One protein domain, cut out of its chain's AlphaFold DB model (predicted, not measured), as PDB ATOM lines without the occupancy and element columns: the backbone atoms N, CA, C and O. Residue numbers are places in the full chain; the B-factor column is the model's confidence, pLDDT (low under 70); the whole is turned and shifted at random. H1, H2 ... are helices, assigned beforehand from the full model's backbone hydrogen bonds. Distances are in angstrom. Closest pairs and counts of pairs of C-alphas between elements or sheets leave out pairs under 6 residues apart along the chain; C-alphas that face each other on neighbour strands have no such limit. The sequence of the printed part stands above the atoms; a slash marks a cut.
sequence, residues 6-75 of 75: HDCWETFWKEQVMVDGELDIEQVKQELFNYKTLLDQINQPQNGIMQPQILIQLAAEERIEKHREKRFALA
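This is residues 6 to 75 of the 75 residues of an uncharacterized protein of Bacillus thuringiensis HD-789 (UniProt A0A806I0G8). The longest helix, H3, and H2 form a loose helical hairpin that splays into a narrow, open V, meeting near the link between them. At the open end the shorter H1 rises steeply from the beginning of H2, and its residues 6 to 11 stick out. The printed part has 70 residues with three named helices, H1, H2, H3 in chain order, and no named strand; the class is all helix. It is loose, with a radius of gyration of the C-alphas of 14.4 A, and elongated, spanning 43 by 24 by 24 A.

Begin with H3, residues 52 to 73, whose residues 52 to 59 alone touch H2, residues 25 to 43. Look there at Ile 42 and Pro 52, their closest C-alphas, 5.4 A apart. This hairpin has a shallow tilt of 27 degrees, opposite ways. H1, residues 6 to 17, touches H2 with residues 16 to 17 alone; the closest C-alphas, of Val 17 and Gln 27, are 5.2 A apart. Their steep tilt of 69 degrees is only just short of about perpendicular, and they run opposite ways. H1 and H3 are near each other, with 6 pairs of C-alphas within 10 A. In H1, H2 and H3 every O i to N i+4 pair is within hydrogen-bond range.

Find C-alpha 52 at (-11.659, -33.226, 38.069); from there H3 runs 31.8 A to C-alpha 73 at (0.403, -62.554, 40.091). H2 runs 26.8 A from Ile 25 to Asn 43. H1 begins at C-alpha 6, (-16.047, -52.313, 22.590), and runs 16.5 A to Val 17.

The C-alphas farthest apart, of Asp 20 and Gly 48, are 43.4 A apart. The printed part has no cut, and both links are short. In the first link, residues 18 to 19 pair antiparallel with residues 22 to 23. Look for pLDDT under 70 at residues 45 to 50 and 74 to 75; the mean of the printed part is 85.7.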
ATOM      1  N   HIS A   6     -15.017 -51.577  21.880       82.50
ATOM      2  CA  HIS A   6     -16.047 -52.313  22.590       82.50
ATOM      3  C   HIS A   6     -15.519 -53.634  23.163       82.50
ATOM      4  O   HIS A   6     -15.583 -53.826  24.371       82.50
ATOM      5  N   ASP A   7     -14.904 -54.478  22.335       85.75
ATOM      6  CA  ASP A   7     -14.360 -55.779  22.741       85.75
ATOM      7  C   ASP A   7     -13.249 -55.627  23.795       85.75
ATOM      8  O   ASP A   7     -13.159 -56.423  24.732       85.75
ATOM      9  N   CYS A   8     -12.425 -54.575  23.692       86.31
ATOM     10  CA  CYS A   8     -11.439 -54.228  24.723       86.31
ATOM     11  C   CYS A   8     -12.099 -53.934  26.072       86.31
ATOM     12  O   CYS A   8     -11.662 -54.451  27.099       86.31
ATOM     13  N   TRP A   9     -13.138 -53.098  26.067       87.00
ATOM     14  CA  TRP A   9     -13.876 -52.744  27.275       87.00
ATOM     15  C   TRP A   9     -14.606 -53.945  27.871       87.00
ATOM     16  O   TRP A   9     -14.572 -54.134  29.084       87.00
ATOM     17  N   GLU A  10     -15.231 -54.767  27.031       89.62
ATOM     18  CA  GLU A  10     -15.932 -55.970  27.468       89.62
ATOM     19  C   GLU A  10     -14.964 -56.968  28.112       89.62
ATOM     20  O   GLU A  10     -15.226 -57.455  29.210       89.62
ATOM     21  N   THR A  11     -13.820 -57.224  27.470       89.31
ATOM     22  CA  THR A  11     -12.785 -58.132  27.992       89.31
ATOM     23  C   THR A  11     -12.241 -57.637  29.326       89.31
ATOM     24  O   THR A  11     -12.170 -58.402  30.284       89.31
ATOM     25  N   PHE A  12     -11.922 -56.345  29.419       88.38
ATOM     26  CA  PHE A  12     -11.434 -55.750  30.659       88.38
ATOM     27  C   PHE A  12     -12.425 -55.942  31.812       88.38
ATOM     28  O   PHE A  12     -12.043 -56.420  32.877       88.38
ATOM     29  N   TRP A  13     -13.705 -55.611  31.607       90.06
ATOM     30  CA  TRP A  13     -14.709 -55.748  32.662       90.06
ATOM     31  C   TRP A  13     -14.945 -57.202  33.049       90.06
ATOM     32  O   TRP A  13     -15.025 -57.499  34.238       90.06
ATOM     33  N   LYS A  14     -14.967 -58.113  32.074       90.94
ATOM     34  CA  LYS A  14     -15.027 -59.558  32.309       90.94
ATOM     35  C   LYS A  14     -13.919 -60.031  33.256       90.94
ATOM     36  O   LYS A  14     -14.211 -60.724  34.221       90.94
ATOM     37  N   GLU A  15     -12.678 -59.597  33.055       89.81
ATOM     38  CA  GLU A  15     -11.551 -59.931  33.946       89.81
ATOM     39  C   GLU A  15     -11.662 -59.321  35.358       89.81
ATOM     40  O   GLU A  15     -10.999 -59.784  36.296       89.81
ATOM     41  N   GLN A  16     -12.443 -58.247  35.519       88.00
ATOM     42  CA  GLN A  16     -12.664 -57.613  36.819       88.00
ATOM     43  C   GLN A  16     -13.757 -58.306  37.622       88.00
ATOM     44  O   GLN A  16     -13.543 -58.592  38.796       88.00
ATOM     45  N   VAL A  17     -14.910 -58.567  37.002       91.88
ATOM     46  CA  VAL A  17     -16.120 -58.982  37.729       91.88
ATOM     47  C   VAL A  17     -16.446 -60.464  37.617       91.88
ATOM     48  O   VAL A  17     -17.400 -60.908  38.249       91.88
ATOM     49  N   MET A  18     -15.702 -61.232  36.819       91.88
ATOM     50  CA  MET A  18     -15.892 -62.680  36.746       91.88
ATOM     51  C   MET A  18     -14.841 -63.429  37.563       91.88
ATOM     52  O   MET A  18     -13.650 -63.116  37.500       91.88
ATOM     53  N   VAL A  19     -15.292 -64.454  38.279       85.69
ATOM     54  CA  VAL A  19     -14.464 -65.414  39.014       85.69
ATOM     55  C   VAL A  19     -14.867 -66.808  38.547       85.69
ATOM     56  O   VAL A  19     -16.051 -67.109  38.451       85.69
ATOM     57  N   ASP A  20     -13.886 -67.624  38.160       86.38
ATOM     58  CA  ASP A  20     -14.093 -68.984  37.633       86.38
ATOM     59  C   ASP A  20     -15.098 -69.083  36.463       86.38
ATOM     60  O   ASP A  20     -15.738 -70.106  36.239       86.38
ATOM     61  N   GLY A  21     -15.206 -68.011  35.670       86.00
ATOM     62  CA  GLY A  21     -16.105 -67.934  34.512       86.00
ATOM     63  C   GLY A  21     -17.541 -67.524  34.843       86.00
ATOM     64  O   GLY A  21     -18.344 -67.370  33.923       86.00
ATOM     65  N   GLU A  22     -17.855 -67.286  36.115       91.12
ATOM     66  CA  GLU A  22     -19.154 -66.793  36.566       91.12
ATOM     67  C   GLU A  22     -19.072 -65.332  37.010       91.12
ATOM     68  O   GLU A  22     -18.023 -64.844  37.427       91.12
ATOM     69  N   LEU A  23     -20.191 -64.613  36.909       92.75
ATOM     70  CA  LEU A  23     -20.284 -63.242  37.396       92.75
ATOM     71  C   LEU A  23     -20.295 -63.238  38.929       92.75
ATOM     72  O   LEU A  23     -21.245 -63.716  39.546       92.75
ATOM     73  N   ASP A  24     -19.286 -62.623  39.535       94.06
ATOM     74  CA  ASP A  24     -19.220 -62.428  40.977       94.06
ATOM     75  C   ASP A  24     -19.935 -61.122  41.354       94.06
ATOM     76  O   ASP A  24     -19.467 -60.008  41.097       94.06
ATOM     77  N   ILE A  25     -21.107 -61.262  41.975       93.75
ATOM     78  CA  ILE A  25     -21.941 -60.131  42.397       93.75
ATOM     79  C   ILE A  25     -21.217 -59.242  43.417       93.75
ATOM     80  O   ILE A  25     -21.428 -58.027  43.409       93.75
ATOM     81  N   GLU A  26     -20.368 -59.799  44.281       94.38
ATOM     82  CA  GLU A  26     -19.624 -59.000  45.257       94.38
ATOM     83  C   GLU A  26     -18.552 -58.152  44.565       94.38
ATOM     84  O   GLU A  26     -18.421 -56.968  44.881       94.38
ATOM     85  N   GLN A  27     -17.884 -58.685  43.533       91.44
ATOM     86  CA  GLN A  27     -16.983 -57.887  42.689       91.44
ATOM     87  C   GLN A  27     -17.737 -56.763  41.974       91.44
ATOM     88  O   GLN A  27     -17.301 -55.612  41.985       91.44
ATOM     89  N   VAL A  28     -18.917 -57.047  41.408       93.62
ATOM     90  CA  VAL A  28     -19.755 -56.015  40.770       93.62
ATOM     91  C   VAL A  28     -20.118 -54.904  41.759       93.62
ATOM     92  O   VAL A  28     -20.010 -53.720  41.430       93.62
ATOM     93  N   LYS A  29     -20.537 -55.257  42.981       95.00
ATOM     94  CA  LYS A  29     -20.863 -54.275  44.026       95.00
ATOM     95  C   LYS A  29     -19.653 -53.425  44.393       95.00
ATOM     96  O   LYS A  29     -19.792 -52.205  44.498       95.00
ATOM     97  N   GLN A  30     -18.487 -54.045  44.561       92.88
ATOM     98  CA  GLN A  30     -17.252 -53.337  44.877       92.88
ATOM     99  C   GLN A  30     -16.899 -52.327  43.779       92.88
ATOM    100  O   GLN A  30     -16.600 -51.171  44.078       92.88
ATOM    101  N   GLU A  31     -17.020 -52.715  42.509       92.94
ATOM    102  CA  GLU A  31     -16.742 -51.830  41.375       92.94
ATOM    103  C   GLU A  31     -17.722 -50.653  41.288       92.94
ATOM    104  O   GLU A  31     -17.311 -49.513  41.046       92.94
ATOM    105  N   LEU A  32     -19.010 -50.887  41.553       94.31
ATOM    106  CA  LEU A  32     -20.006 -49.815  41.633       94.31
ATOM    107  C   LEU A  32     -19.724 -48.857  42.797       94.31
ATOM    108  O   LEU A  32     -19.878 -47.642  42.648       94.31
ATOM    109  N   PHE A  33     -19.282 -49.379  43.943       94.94
ATOM    110  CA  PHE A  33     -18.918 -48.563  45.098       94.94
ATOM    111  C   PHE A  33     -17.670 -47.710  44.827       94.94
ATOM    112  O   PHE A  33     -17.662 -46.513  45.127       94.94
ATOM    113  N   ASN A  34     -16.649 -48.296  44.196       91.25
ATOM    114  CA  ASN A  34     -15.438 -47.593  43.770       91.25
ATOM    115  C   ASN A  34     -15.789 -46.445  42.809       91.25
ATOM    116  O   ASN A  34     -15.352 -45.309  43.001       91.25
ATOM    117  N   TYR A  35     -16.650 -46.714  41.821       91.06
ATOM    118  CA  TYR A  35     -17.131 -45.704  40.880       91.06
ATOM    119  C   TYR A  35     -17.888 -44.566  41.577       91.06
ATOM    120  O   TYR A  35     -17.600 -43.392  41.340       91.06
ATOM    121  N   LYS A  36     -18.827 -44.896  42.473       93.38
ATOM    122  CA  LYS A  36     -19.590 -43.901  43.240       93.38
ATOM    123  C   LYS A  36     -18.674 -43.030  44.100       93.38
ATOM    124  O   LYS A  36     -18.850 -41.817  44.129       93.38
ATOM    125  N   THR A  37     -17.685 -43.638  44.747       91.25
ATOM    126  CA  THR A  37     -16.699 -42.939  45.581       91.25
ATOM    127  C   THR A  37     -15.878 -41.946  44.759       91.25
ATOM    128  O   THR A  37     -15.714 -40.799  45.173       91.25
ATOM    129  N   LEU A  38     -15.416 -42.344  43.568       90.00
ATOM    130  CA  LEU A  38     -14.699 -41.449  42.654       90.00
ATOM    131  C   LEU A  38     -15.589 -40.291  42.181       90.00
ATOM    132  O   LEU A  38     -15.149 -39.142  42.174       90.00
ATOM    133  N   LEU A  39     -16.847 -40.569  41.822       90.44
ATOM    134  CA  LEU A  39     -17.805 -39.524  41.458       90.44
ATOM    135  C   LEU A  39     -18.041 -38.539  42.603       90.44
ATOM    136  O   LEU A  39     -18.101 -37.335  42.365       90.44
ATOM    137  N   ASP A  40     -18.175 -39.029  43.832       90.38
ATOM    138  CA  ASP A  40     -18.379 -38.169  44.995       90.38
ATOM    139  C   ASP A  40     -17.163 -37.278  45.238       90.38
ATOM    140  O   ASP A  40     -17.336 -36.086  45.470       90.38
ATOM    141  N   GLN A  41     -15.944 -37.808  45.095       85.56
ATOM    142  CA  GLN A  41     -14.722 -37.003  45.151       85.56
ATOM    143  C   GLN A  41     -14.713 -35.936  44.053       85.56
ATOM    144  O   GLN A  41     -14.526 -34.760  44.342       85.56
ATOM    145  N   ILE A  42     -14.985 -36.298  42.799       88.00
ATOM    146  CA  ILE A  42     -15.017 -35.341  41.682       88.00
ATOM    147  C   ILE A  42     -16.036 -34.217  41.921       88.00
ATOM    148  O   ILE A  42     -15.760 -33.057  41.623       88.00
ATOM    149  N   ASN A  43     -17.200 -34.558  42.471       85.56
ATOM    150  CA  ASN A  43     -18.289 -33.616  42.707       85.56
ATOM    151  C   ASN A  43     -18.152 -32.837  44.026       85.56
ATOM    152  O   ASN A  43     -18.987 -31.974  44.307       85.56
ATOM    153  N   GLN A  44     -17.134 -33.112  44.851       81.44
ATOM    154  CA  GLN A  44     -16.945 -32.382  46.099       81.44
ATOM    155  C   GLN A  44     -16.507 -30.933  45.830       81.44
ATOM    156  O   GLN A  44     -15.464 -30.698  45.217       81.44
ATOM    157  N   PRO A  45     -17.230 -29.934  46.372       67.12
ATOM    158  CA  PRO A  45     -16.917 -28.519  46.161       67.12
ATOM    159  C   PRO A  45     -15.586 -28.085  46.802       67.12
ATOM    160  O   PRO A  45     -15.071 -27.019  46.477       67.12
ATOM    161  N   GLN A  46     -15.014 -28.902  47.696       61.12
ATOM    162  CA  GLN A  46     -13.736 -28.632  48.362       61.12
ATOM    163  C   GLN A  46     -12.510 -28.979  47.499       61.12
ATOM    164  O   GLN A  46     -11.404 -28.551  47.823       61.12
ATOM    165  N   ASN A  47     -12.688 -29.649  46.352       57.38
ATOM    166  CA  ASN A  47     -11.610 -29.945  45.401       57.38
ATOM    167  C   ASN A  47     -11.158 -28.734  44.566       57.38
ATOM    168  O   ASN A  47     -10.551 -28.892  43.510       57.38
ATOM    169  N   GLY A  48     -11.355 -27.508  45.060       54.53
ATOM    170  CA  GLY A  48     -10.892 -26.269  44.421       54.53
ATOM    171  C   GLY A  48      -9.375 -26.192  44.165       54.53
ATOM    172  O   GLY A  48      -8.928 -25.267  43.496       54.53
ATOM    173  N   ILE A  49      -8.592 -27.156  44.667       62.62
ATOM    174  CA  ILE A  49      -7.139 -27.276  44.465       62.62
ATOM    175  C   ILE A  49      -6.786 -28.223  43.299       62.62
ATOM    176  O   ILE A  49      -5.754 -28.033  42.659       62.62
ATOM    177  N   MET A  50      -7.619 -29.224  42.979       67.94
ATOM    178  CA  MET A  50      -7.292 -30.267  41.996       67.94
ATOM    179  C   MET A  50      -8.435 -30.440  40.995       67.94
ATOM    180  O   MET A  50      -9.561 -30.766  41.362       67.94
ATOM    181  N   GLN A  51      -8.153 -30.209  39.711       79.12
ATOM    182  CA  GLN A  51      -9.184 -30.292  38.679       79.12
ATOM    183  C   GLN A  51      -9.724 -31.730  38.536       79.12
ATOM    184  O   GLN A  51      -8.930 -32.676  38.570       79.12
ATOM    185  N   PRO A  52     -11.038 -31.918  38.295       82.38
ATOM    186  CA  PRO A  52     -11.659 -33.226  38.069       82.38
ATOM    187  C   PRO A  52     -10.914 -34.135  37.089       82.38
ATOM    188  O   PRO A  52     -10.826 -35.340  37.304       82.38
ATOM    189  N   GLN A  53     -10.348 -33.563  36.022       84.31
ATOM    190  CA  GLN A  53      -9.605 -34.313  35.009       84.31
ATOM    191  C   GLN A  53      -8.359 -34.987  35.597       84.31
ATOM    192  O   GLN A  53      -8.033 -36.104  35.206       84.31
ATOM    193  N   ILE A  54      -7.695 -34.339  36.557       86.50
ATOM    194  CA  ILE A  54      -6.510 -34.887  37.224       86.50
ATOM    195  C   ILE A  54      -6.914 -36.071  38.109       86.50
ATOM    196  O   ILE A  54      -6.257 -37.105  38.076       86.50
ATOM    197  N   LEU A  55      -8.023 -35.959  38.847       86.56
ATOM    198  CA  LEU A  55      -8.539 -37.056  39.676       86.56
ATOM    199  C   LEU A  55      -8.928 -38.276  38.833       86.56
ATOM    200  O   LEU A  55      -8.598 -39.404  39.187       86.56
ATOM    201  N   ILE A  56      -9.586 -38.049  37.692       88.44
ATOM    202  CA  ILE A  56      -9.936 -39.121  36.750       88.44
ATOM    203  C   ILE A  56      -8.673 -39.794  36.206       88.44
ATOM    204  O   ILE A  56      -8.621 -41.021  36.146       88.44
ATOM    205  N   GLN A  57      -7.661 -39.008  35.825       90.06
ATOM    206  CA  GLN A  57      -6.403 -39.535  35.300       90.06
ATOM    207  C   GLN A  57      -5.679 -40.395  36.341       90.06
ATOM    208  O   GLN A  57      -5.310 -41.526  36.037       90.06
ATOM    209  N   LEU A  58      -5.548 -39.906  37.578       90.56
ATOM    210  CA  LEU A  58      -4.917 -40.650  38.672       90.56
ATOM    211  C   LEU A  58      -5.655 -41.961  38.969       90.56
ATOM    212  O   LEU A  58      -5.025 -43.007  39.092       90.56
ATOM    213  N   ALA A  59      -6.989 -41.928  39.019       90.25
ATOM    214  CA  ALA A  59      -7.793 -43.129  39.234       90.25
ATOM    215  C   ALA A  59      -7.652 -44.141  38.083       90.25
ATOM    216  O   ALA A  59      -7.642 -45.353  38.313       90.25
ATOM    217  N   ALA A  60      -7.534 -43.665  36.841       91.00
ATOM    218  CA  ALA A  60      -7.293 -44.525  35.689       91.00
ATOM    219  C   ALA A  60      -5.905 -45.182  35.755       91.00
ATOM    220  O   ALA A  60      -5.797 -46.387  35.536       91.00
ATOM    221  N   GLU A  61      -4.865 -44.418  36.091       93.25
ATOM    222  CA  GLU A  61      -3.492 -44.918  36.237       93.25
ATOM    223  C   GLU A  61      -3.375 -45.953  37.359       93.25
ATOM    224  O   GLU A  61      -2.836 -47.037  37.136       93.25
ATOM    225  N   GLU A  62      -3.960 -45.677  38.527       91.62
ATOM    226  CA  GLU A  62      -4.002 -46.623  39.647       91.62
ATOM    227  C   GLU A  62      -4.678 -47.938  39.239       91.62
ATOM    228  O   GLU A  62      -4.209 -49.031  39.568       91.62
ATOM    229  N   ARG A  63      -5.775 -47.852  38.479       90.62
ATOM    230  CA  ARG A  63      -6.504 -49.033  38.012       90.62
ATOM    231  C   ARG A  63      -5.712 -49.839  36.988       90.62
ATOM    232  O   ARG A  63      -5.760 -51.068  37.026       90.62
ATOM    233  N   ILE A  64      -4.992 -49.170  36.089       90.44
ATOM    234  CA  ILE A  64      -4.103 -49.822  35.120       90.44
ATOM    235  C   ILE A  64      -2.993 -50.578  35.853       90.44
ATOM    236  O   ILE A  64      -2.728 -51.731  35.513       90.44
ATOM    237  N   GLU A  65      -2.382 -49.975  36.873       91.31
ATOM    238  CA  GLU A  65      -1.306 -50.633  37.618       91.31
ATOM    239  C   GLU A  65      -1.827 -51.829  38.425       91.31
ATOM    240  O   GLU A  65      -1.288 -52.927  38.304       91.31
ATOM    241  N   LYS A  66      -2.958 -51.690  39.132       88.75
ATOM    242  CA  LYS A  66      -3.600 -52.820  39.833       88.75
ATOM    243  C   LYS A  66      -3.959 -53.972  38.893       88.75
ATOM    244  O   LYS A  66      -3.786 -55.143  39.233       88.75
ATOM    245  N   HIS A  67      -4.463 -53.660  37.697       87.75
ATOM    246  CA  HIS A  67      -4.757 -54.669  36.676       87.75
ATOM    247  C   HIS A  67      -3.494 -55.406  36.233       87.75
ATOM    248  O   HIS A  67      -3.484 -56.635  36.130       87.75
ATOM    249  N   ARG A  68      -2.413 -54.655  36.016       87.38
ATOM    250  CA  ARG A  68      -1.105 -55.185  35.647       87.38
ATOM    251  C   ARG A  68      -0.545 -56.104  36.734       87.38
ATOM    252  O   ARG A  68      -0.134 -57.216  36.411       87.38
ATOM    253  N   GLU A  69      -0.592 -55.692  37.998       88.56
ATOM    254  CA  GLU A  69      -0.189 -56.507  39.149       88.56
ATOM    255  C   GLU A  69      -0.996 -57.810  39.239       88.56
ATOM    256  O   GLU A  69      -0.406 -58.887  39.335       88.56
ATOM    257  N   LYS A  70      -2.332 -57.742  39.117       83.62
ATOM    258  CA  LYS A  70      -3.211 -58.927  39.120       83.62
ATOM    259  C   LYS A  70      -2.820 -59.917  38.022       83.62
ATOM    260  O   LYS A  70      -2.765 -61.118  38.266       83.62
ATOM    261  N   ARG A  71      -2.524 -59.425  36.816       80.31
ATOM    262  CA  ARG A  71      -2.092 -60.273  35.696       80.31
ATOM    263  C   ARG A  71      -0.712 -60.886  35.907       80.31
ATOM    264  O   ARG A  71      -0.510 -62.015  35.477       80.31
ATOM    265  N   PHE A  72       0.213 -60.175  36.548       80.25
ATOM    266  CA  PHE A  72       1.525 -60.729  36.890       80.25
ATOM    267  C   PHE A  72       1.461 -61.759  38.018       80.25
ATOM    268  O   PHE A  72       2.206 -62.725  37.971       80.25
ATOM    269  N   ALA A  73       0.574 -61.593  38.999       76.12
ATOM    270  CA  ALA A  73       0.403 -62.554  40.091       76.12
ATOM    271  C   ALA A  73      -0.234 -63.888  39.647       76.12
ATOM    272  O   ALA A  73      -0.137 -64.882  40.363       76.12
ATOM    273  N   LEU A  74      -0.904 -63.901  38.491       63.28
ATOM    274  CA  LEU A  74      -1.540 -65.081  37.892       63.28
ATOM    275  C   LEU A  74      -0.637 -65.820  36.881       63.28
ATOM    276  O   LEU A  74      -1.070 -66.839  36.342       63.28
ATOM    277  N   ALA A  75       0.566 -65.302  36.594       54.19
ATOM    278  CA  ALA A  75       1.538 -65.857  35.643       54.19
ATOM    279  C   ALA A  75       2.671 -66.606  36.360       54.19
ATOM    280  O   ALA A  75       3.112 -67.640  35.810       54.19
TER     281      ALA A  75